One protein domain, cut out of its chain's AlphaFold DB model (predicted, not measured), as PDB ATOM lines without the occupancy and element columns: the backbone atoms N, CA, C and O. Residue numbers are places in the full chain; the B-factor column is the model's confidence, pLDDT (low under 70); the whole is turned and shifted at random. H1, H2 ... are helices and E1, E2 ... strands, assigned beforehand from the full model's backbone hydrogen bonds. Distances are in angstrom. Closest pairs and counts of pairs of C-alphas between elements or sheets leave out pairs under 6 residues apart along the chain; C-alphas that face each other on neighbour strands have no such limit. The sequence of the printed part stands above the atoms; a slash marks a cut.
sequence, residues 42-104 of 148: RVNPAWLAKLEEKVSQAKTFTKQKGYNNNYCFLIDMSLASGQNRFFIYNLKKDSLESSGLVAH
ATOM      1  N   ARG A  42     121.856 149.627 130.688       58.78
ATOM      2  CA  ARG A  42     120.874 150.612 130.215       58.78
ATOM      3  C   ARG A  42     121.521 151.347 129.057       58.78
ATOM      4  O   ARG A  42     122.321 152.257 129.269       58.78
ATOM      5  N   VAL A  43     121.267 150.871 127.847       68.06
ATOM      6  CA  VAL A  43     121.988 151.361 126.686       68.06
ATOM      7  C   VAL A  43     121.312 152.611 126.153       68.06
ATOM      8  O   VAL A  43     120.194 152.568 125.651       68.06
ATOM      9  N   ASN A  44     121.997 153.743 126.293       84.25
ATOM     10  CA  ASN A  44     121.627 154.958 125.588       84.25
ATOM     11  C   ASN A  44     121.803 154.701 124.074       84.25
ATOM     12  O   ASN A  44     122.905 154.302 123.681       84.25
ATOM     13  N   PRO A  45     120.784 154.945 123.227       87.56
ATOM     14  CA  PRO A  45     120.888 154.776 121.777       87.56
ATOM     15  C   PRO A  45     122.087 155.504 121.154       87.56
ATOM     16  O   PRO A  45     122.771 154.955 120.295       87.56
ATOM     17  N   ALA A  46     122.412 156.705 121.642       89.69
ATOM     18  CA  ALA A  46     123.565 157.462 121.156       89.69
ATOM     19  C   ALA A  46     124.897 156.758 121.469       89.69
ATOM     20  O   ALA A  46     125.837 156.784 120.674       89.69
ATOM     21  N   TRP A  47     124.980 156.097 122.625       89.56
ATOM     22  CA  TRP A  47     126.163 155.330 122.998       89.56
ATOM     23  C   TRP A  47     126.264 154.021 122.207       89.56
ATOM     24  O   TRP A  47     127.371 153.639 121.838       89.56
ATOM     25  N   LEU A  48     125.136 153.370 121.893       90.06
ATOM     26  CA  LEU A  48     125.107 152.197 121.009       90.06
ATOM     27  C   LEU A  48     125.666 152.519 119.627       90.06
ATOM     28  O   LEU A  48     126.596 151.850 119.191       90.06
ATOM     29  N   ALA A  49     125.179 153.586 118.995       92.75
ATOM     30  CA  ALA A  49     125.686 154.025 117.696       92.75
ATOM     31  C   ALA A  49     127.203 154.294 117.735       92.75
ATOM     32  O   ALA A  49     127.952 153.827 116.876       92.75
ATOM     33  N   LYS A  50     127.687 154.976 118.785       93.56
ATOM     34  CA  LYS A  50     129.127 155.201 119.002       93.56
ATOM     35  C   LYS A  50     129.893 153.883 119.174       93.56
ATOM     36  O   LYS A  50     130.998 153.744 118.650       93.56
ATOM     37  N   LEU A  51     129.347 152.925 119.921       93.12
ATOM     38  CA  LEU A  51     129.961 151.614 120.126       93.12
ATOM     39  C   LEU A  51     130.069 150.851 118.803       93.12
ATOM     40  O   LEU A  51     131.153 150.371 118.481       93.12
ATOM     41  N   GLU A  52     128.983 150.767 118.039       93.50
ATOM     42  CA  GLU A  52     128.925 150.080 116.744       93.50
ATOM     43  C   GLU A  52     129.937 150.663 115.753       93.50
ATOM     44  O   GLU A  52     130.698 149.919 115.125       93.50
ATOM     45  N   GLU A  53     130.045 151.994 115.689       95.88
ATOM     46  CA  GLU A  53     131.054 152.682 114.882       95.88
ATOM     47  C   GLU A  53     132.480 152.254 115.282       95.88
ATOM     48  O   GLU A  53     133.303 151.896 114.432       95.88
ATOM     49  N   LYS A  54     132.787 152.239 116.588       95.62
ATOM     50  CA  LYS A  54     134.115 151.850 117.089       95.62
ATOM     51  C   LYS A  54     134.403 150.364 116.917       95.62
ATOM     52  O   LYS A  54     135.547 150.010 116.624       95.62
ATOM     53  N   VAL A  55     133.399 149.503 117.040       95.88
ATOM     54  CA  VAL A  55     133.510 148.065 116.767       95.88
ATOM     55  C   VAL A  55     133.803 147.827 115.289       95.88
ATOM     56  O   VAL A  55     134.711 147.059 114.973       95.88
ATOM     57  N   SER A  56     133.109 148.517 114.381       96.12
ATOM     58  CA  SER A  56     133.361 148.432 112.938       96.12
ATOM     59  C   SER A  56     134.797 148.849 112.592       96.12
ATOM     60  O   SER A  56     135.533 148.104 111.938       96.12
ATOM     61  N   GLN A  57     135.259 149.980 113.140       96.12
ATOM     62  CA  GLN A  57     136.649 150.430 112.995       96.12
ATOM     63  C   GLN A  57     137.648 149.408 113.554       96.12
ATOM     64  O   GLN A  57     138.683 149.156 112.933       96.12
ATOM     65  N   ALA A  58     137.349 148.804 114.708       95.62
ATOM     66  CA  ALA A  58     138.193 147.784 115.316       95.62
ATOM     67  C   ALA A  58     138.278 146.525 114.441       95.62
ATOM     68  O   ALA A  58     139.388 146.074 114.177       95.62
ATOM     69  N   LYS A  59     137.152 146.005 113.927       95.50
ATOM     70  CA  LYS A  59     137.114 144.831 113.030       95.50
ATOM     71  C   LYS A  59     137.980 145.037 111.787       95.50
ATOM     72  O   LYS A  59     138.725 144.140 111.394       95.50
ATOM     73  N   THR A  60     137.889 146.210 111.166       96.12
ATOM     74  CA  THR A  60     138.704 146.548 109.991       96.12
ATOM     75  C   THR A  60     140.184 146.624 110.356       96.12
ATOM     76  O   THR A  60     141.022 146.015 109.690       96.12
ATOM     77  N   PHE A  61     140.511 147.301 111.458       95.56
ATOM     78  CA  PHE A  61     141.890 147.473 111.907       95.56
ATOM     79  C   PHE A  61     142.560 146.148 112.299       95.56
ATOM     80  O   PHE A  61     143.710 145.914 111.925       95.56
ATOM     81  N   THR A  62     141.859 145.259 113.016       95.12
ATOM     82  CA  THR A  62     142.420 143.964 113.427       95.12
ATOM     83  C   THR A  62     142.688 143.064 112.230       95.12
ATOM     84  O   THR A  62     143.759 142.464 112.166       95.12
ATOM     85  N   LYS A  63     141.785 143.034 111.239       94.38
ATOM     86  CA  LYS A  63     141.986 142.288 109.988       94.38
ATOM     87  C   LYS A  63     143.190 142.808 109.205       94.38
ATOM     88  O   LYS A  63     144.048 142.020 108.828       94.38
ATOM     89  N   GLN A  64     143.286 144.124 109.011       96.06
ATOM     90  CA  GLN A  64     144.376 144.749 108.251       96.06
ATOM     91  C   GLN A  64     145.755 144.539 108.886       96.06
ATOM     92  O   GLN A  64     146.753 144.451 108.177       96.06
ATOM     93  N   LYS A  65     145.829 144.494 110.220       95.38
ATOM     94  CA  LYS A  65     147.092 144.362 110.961       95.38
ATOM     95  C   LYS A  65     147.394 142.937 111.430       95.38
ATOM     96  O   LYS A  65     148.409 142.739 112.089       95.38
ATOM     97  N   GLY A  66     146.542 141.960 111.113       94.94
ATOM     98  CA  GLY A  66     146.728 140.568 111.537       94.94
ATOM     99  C   GLY A  66     146.604 140.356 113.051       94.94
ATOM    100  O   GLY A  66     147.243 139.467 113.605       94.94
ATOM    101  N   TYR A  67     145.812 141.181 113.741       94.56
ATOM    102  CA  TYR A  67     145.552 141.027 115.174       94.56
ATOM    103  C   TYR A  67     144.424 140.022 115.453       94.56
ATOM    104  O   TYR A  67     143.775 139.490 114.552       94.56
ATOM    105  N   ASN A  68     144.176 139.766 116.740       92.81
ATOM    106  CA  ASN A  68     143.083 138.914 117.193       92.81
ATOM    107  C   ASN A  68     141.732 139.421 116.651       92.81
ATOM    108  O   ASN A  68     141.331 140.550 116.918       92.81
ATOM    109  N   ASN A  69     141.024 138.558 115.917       94.12
ATOM    110  CA  ASN A  69     139.716 138.852 115.318       94.12
ATOM    111  C   ASN A  69     138.534 138.286 116.128       94.12
ATOM    112  O   ASN A  69     137.399 138.304 115.662       94.12
ATOM    113  N   ASN A  70     138.790 137.744 117.319       95.75
ATOM    114  CA  ASN A  70     137.774 137.211 118.224       95.75
ATOM    115  C   ASN A  70     137.347 138.262 119.247       95.75
ATOM    116  O   ASN A  70     136.156 138.425 119.489       95.75
ATOM    117  N   TYR A  71     138.311 138.973 119.837       95.56
ATOM    118  CA  TYR A  71     138.059 139.919 120.920       95.56
ATOM    119  C   TYR A  71     138.810 141.227 120.717       95.56
ATOM    120  O   TYR A  71     139.961 141.231 120.281       95.56
ATOM    121  N   CYS A  72     138.184 142.327 121.127       95.88
ATOM    122  CA  CYS A  72     138.867 143.592 121.351       95.88
ATOM    123  C   CYS A  72     138.465 144.195 122.699       95.88
ATOM    124  O   CYS A  72     137.431 143.854 123.283       95.88
ATOM    125  N   PHE A  73     139.313 145.092 123.194       96.69
ATOM    126  CA  PHE A  73     139.029 145.880 124.381       96.69
ATOM    127  C   PHE A  73     138.760 147.318 123.972       96.69
ATOM    128  O   PHE A  73     139.546 147.925 123.243       96.69
ATOM    129  N   LEU A  74     137.642 147.849 124.446       96.31
ATOM    130  CA  LEU A  74     137.213 149.213 124.187       96.31
ATOM    131  C   LEU A  74     137.150 149.957 125.513       96.31
ATOM    132  O   LEU A  74     136.656 149.432 126.510       96.31
ATOM    133  N   ILE A  75     137.671 151.181 125.524       95.81
ATOM    134  CA  ILE A  75     137.670 152.032 126.710       95.81
ATOM    135  C   ILE A  75     137.028 153.360 126.346       95.81
ATOM    136  O   ILE A  75     137.557 154.087 125.506       95.81
ATOM    137  N   ASP A  76     135.908 153.687 126.988       94.75
ATOM    138  CA  ASP A  76     135.215 154.954 126.767       94.75
ATOM    139  C   ASP A  76     135.507 155.957 127.884       94.75
ATOM    140  O   ASP A  76     134.772 156.099 128.862       94.75
ATOM    141  N   MET A  77     136.601 156.696 127.730       93.56
ATOM    142  CA  MET A  77     137.012 157.692 128.715       93.56
ATOM    143  C   MET A  77     136.048 158.890 128.827       93.56
ATOM    144  O   MET A  77     136.164 159.649 129.795       93.56
ATOM    145  N   SER A  78     135.071 159.045 127.912       91.00
ATOM    146  CA  SER A  78     134.020 160.068 128.037       91.00
ATOM    147  C   SER A  78     132.999 159.747 129.132       91.00
ATOM    148  O   SER A  78     132.281 160.652 129.562       91.00
ATOM    149  N   LEU A  79     132.974 158.518 129.647       90.88
ATOM    150  CA  LEU A  79     132.190 158.138 130.821       90.88
ATOM    151  C   LEU A  79     132.918 158.504 132.127       90.88
ATOM    152  O   LEU A  79     134.155 158.573 132.183       90.88
ATOM    153  N   ALA A  80     132.140 158.736 133.187       89.06
ATOM    154  CA  ALA A  80     132.665 159.065 134.510       89.06
ATOM    155  C   ALA A  80     133.490 157.900 135.092       89.06
ATOM    156  O   ALA A  80     133.220 156.735 134.813       89.06
ATOM    157  N   SER A  81     134.484 158.198 135.936       87.88
ATOM    158  CA  SER A  81     135.361 157.181 136.549       87.88
ATOM    159  C   SER A  81     134.617 156.188 137.449       87.88
ATOM    160  O   SER A  81     135.056 155.049 137.576       87.88
ATOM    161  N   GLY A  82     133.490 156.604 138.035       89.06
ATOM    162  CA  GLY A  82     132.608 155.747 138.833       89.06
ATOM    163  C   GLY A  82     131.691 154.833 138.012       89.06
ATOM    164  O   GLY A  82     130.964 154.030 138.587       89.06
ATOM    165  N   GLN A  83     131.702 154.943 136.681       90.81
ATOM    166  CA  GLN A  83     130.918 154.103 135.780       90.81
ATOM    167  C   GLN A  83     131.813 153.098 135.056       90.81
ATOM    168  O   GLN A  83     133.000 153.339 134.812       90.81
ATOM    169  N   ASN A  84     131.230 151.960 134.676       92.25
ATOM    170  CA  ASN A  84     131.937 150.991 133.850       92.25
ATOM    171  C   ASN A  84     132.257 151.615 132.495       92.25
ATOM    172  O   ASN A  84     131.359 152.048 131.773       92.25
ATOM    173  N   ARG A  85     133.546 151.643 132.169       94.25
ATOM    174  CA  ARG A  85     134.064 152.261 130.947       94.25
ATOM    175  C   ARG A  85     135.155 151.455 130.258       94.25
ATOM    176  O   ARG A  85     135.682 151.906 129.251       94.25
ATOM    177  N   PHE A  86     135.486 150.279 130.790       95.69
ATOM    178  CA  PHE A  86     136.196 149.216 130.083       95.69
ATOM    179  C   PHE A  86     135.183 148.206 129.574       95.69
ATOM    180  O   PHE A  86     134.309 147.801 130.339       95.69
ATOM    181  N   PHE A  87     135.334 147.763 128.333       95.12
ATOM    182  CA  PHE A  87     134.426 146.833 127.681       95.12
ATOM    183  C   PHE A  87     135.211 145.748 126.951       95.12
ATOM    184  O   PHE A  87     136.102 146.042 126.152       95.12
ATOM    185  N   ILE A  88     134.854 144.490 127.210       95.94
ATOM    186  CA  ILE A  88     135.332 143.342 126.439       95.94
ATOM    187  C   ILE A  88     134.288 143.049 125.373       95.94
ATOM    188  O   ILE A  88     133.154 142.696 125.702       95.94
ATOM    189  N   TYR A  89     134.676 143.191 124.110       95.38
ATOM    190  CA  TYR A  89     133.785 142.990 122.979       95.38
ATOM    191  C   TYR A  89     134.180 141.745 122.193       95.38
ATOM    192  O   TYR A  89     135.346 141.565 121.835       95.38
ATOM    193  N   ASN A  90     133.202 140.887 121.916       96.25
ATOM    194  CA  ASN A  90     133.361 139.727 121.056       96.25
ATOM    195  C   ASN A  90     133.048 140.119 119.612       96.25
ATOM    196  O   ASN A  90     131.891 140.318 119.249       96.25
ATOM    197  N   LEU A  91     134.081 140.201 118.778       95.25
ATOM    198  CA  LEU A  91     133.969 140.621 117.381       95.25
ATOM    199  C   LEU A  91     133.269 139.583 116.497       95.25
ATOM    200  O   LEU A  91     132.753 139.947 115.442       95.25
ATOM    201  N   LYS A  92     133.249 138.309 116.912       94.50
ATOM    202  CA  LYS A  92     132.574 137.222 116.186       94.50
ATOM    203  C   LYS A  92     131.083 137.153 116.490       94.50
ATOM    204  O   LYS A  92     130.297 136.915 115.585       94.50
ATOM    205  N   LYS A  93     130.715 137.326 117.762       94.81
ATOM    206  CA  LYS A  93     129.315 137.286 118.224       94.81
ATOM    207  C   LYS A  93     128.618 138.642 118.177       94.81
ATOM    208  O   LYS A  93     127.419 138.698 118.414       94.81
ATOM    209  N   ASP A  94     129.375 139.702 117.916       92.69
ATOM    210  CA  ASP A  94     128.904 141.086 117.927       92.69
ATOM    211  C   ASP A  94     128.238 141.477 119.255       92.69
ATOM    212  O   ASP A  94     127.147 142.035 119.315       92.69
ATOM    213  N   SER A  95     128.900 141.130 120.364       92.56
ATOM    214  CA  SER A  95     128.324 141.273 121.701       92.56
ATOM    215  C   SER A  95     129.331 141.733 122.751       92.56
ATOM    216  O   SER A  95     130.486 141.299 122.766       92.56
ATOM    217  N   LEU A  96     128.859 142.544 123.701       92.00
ATOM    218  CA  LEU A  96     129.583 142.862 124.933       92.00
ATOM    219  C   LEU A  96     129.596 141.649 125.871       92.00
ATOM    220  O   LEU A  96     128.546 141.168 126.288       92.00
ATOM    221  N   GLU A  97     130.788 141.187 126.235       92.56
ATOM    222  CA  GLU A  97     130.981 140.027 127.120       92.56
ATOM    223  C   GLU A  97     131.177 140.452 128.578       92.56
ATOM    224  O   GLU A  97     130.772 139.762 129.513       92.56
ATOM    225  N   SER A  98     131.833 141.594 128.799       92.12
ATOM    226  CA  SER A  98     132.116 142.083 130.145       92.12
ATOM    227  C   SER A  98     132.387 143.579 130.167       92.12
ATOM    228  O   SER A  98     132.687 144.186 129.138       92.12
ATOM    229  N   SER A  99     132.318 144.159 131.363       92.75
ATOM    230  CA  SER A  99     132.727 145.534 131.604       92.75
ATOM    231  C   SER A  99     133.315 145.733 132.993       92.75
ATOM    232  O   SER A  99     133.110 144.916 133.895       92.75
ATOM    233  N   GLY A 100     134.029 146.842 133.162       93.12
ATOM    234  CA  GLY A 100     134.617 147.209 134.442       93.12
ATOM    235  C   GLY A 100     134.966 148.687 134.569       93.12
ATOM    236  O   GLY A 100     134.891 149.463 133.609       93.12
ATOM    237  N   LEU A 101     135.352 149.054 135.789       94.19
ATOM    238  CA  LEU A 101     135.864 150.375 136.139       94.19
ATOM    239  C   LEU A 101     137.288 150.561 135.610       94.19
ATOM    240  O   LEU A 101     138.043 149.602 135.456       94.19
ATOM    241  N   VAL A 102     137.661 151.816 135.356       93.62
ATOM    242  CA  VAL A 102     138.992 152.174 134.848       93.62
ATOM    243  C   VAL A 102     139.495 153.406 135.570       93.62
ATOM    244  O   VAL A 102     138.852 154.455 135.510       93.62
ATOM    245  N   ALA A 103     140.669 153.311 136.186       91.88
ATOM    246  CA  ALA A 103     141.406 154.479 136.653       91.88
ATOM    247  C   ALA A 103     141.990 155.259 135.460       91.88
ATOM    248  O   ALA A 103     142.263 154.684 134.409       91.88
ATOM    249  N   HIS A 104     142.176 156.569 135.606       92.62
ATOM    250  CA  HIS A 104     142.882 157.386 134.615       92.62
ATOM    251  C   HIS A 104     144.021 158.154 135.286       92.62
ATOM    252  O   HIS A 104     144.014 158.321 136.504       92.62
TER     253      HIS A 104
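What this domain is: This is residues 42 to 104 of the 148 residues of an uncharacterized protein of Bacteroidia bacterium (UniProt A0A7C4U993). A three-stranded meander, successive strands antiparallel neighbours, has one long helix, H1, slanting over one face: two layers. The 63 printed residues, mixed in class, hold one named helix, then three strands, E1, E2, E3, in sheet order. It is compact, radius of gyration of the C-alphas 11.9 A, spanning 34 by 25 by 18 A.

How they stand to each other: E2, residues 86 to 90, forms hairpins with edge strands E1, residues 71 to 75, and E3, residues 95 to 100. H1, residues 45 to 65, is on the sheet, height 9.7 A, slantwise to E1 at 50 degrees on the local plane. The closest C-alphas of H1 and E1, 58 and 72, are 7.4 A apart. N 74 and O 87, N 88 and O 98, each 2.9 A, and every O i to N i+4 pair of H1 are within hydrogen-bond range.

Where its parts are: H1 spans 30.2 A from C-alpha 45 at (120.888, 154.776, 121.777); E3 ends at C-alpha 100, (134.617, 147.209, 134.442).

The domain as a whole: The printed part has no cut; residues 42 to 43 are under pLDDT 70.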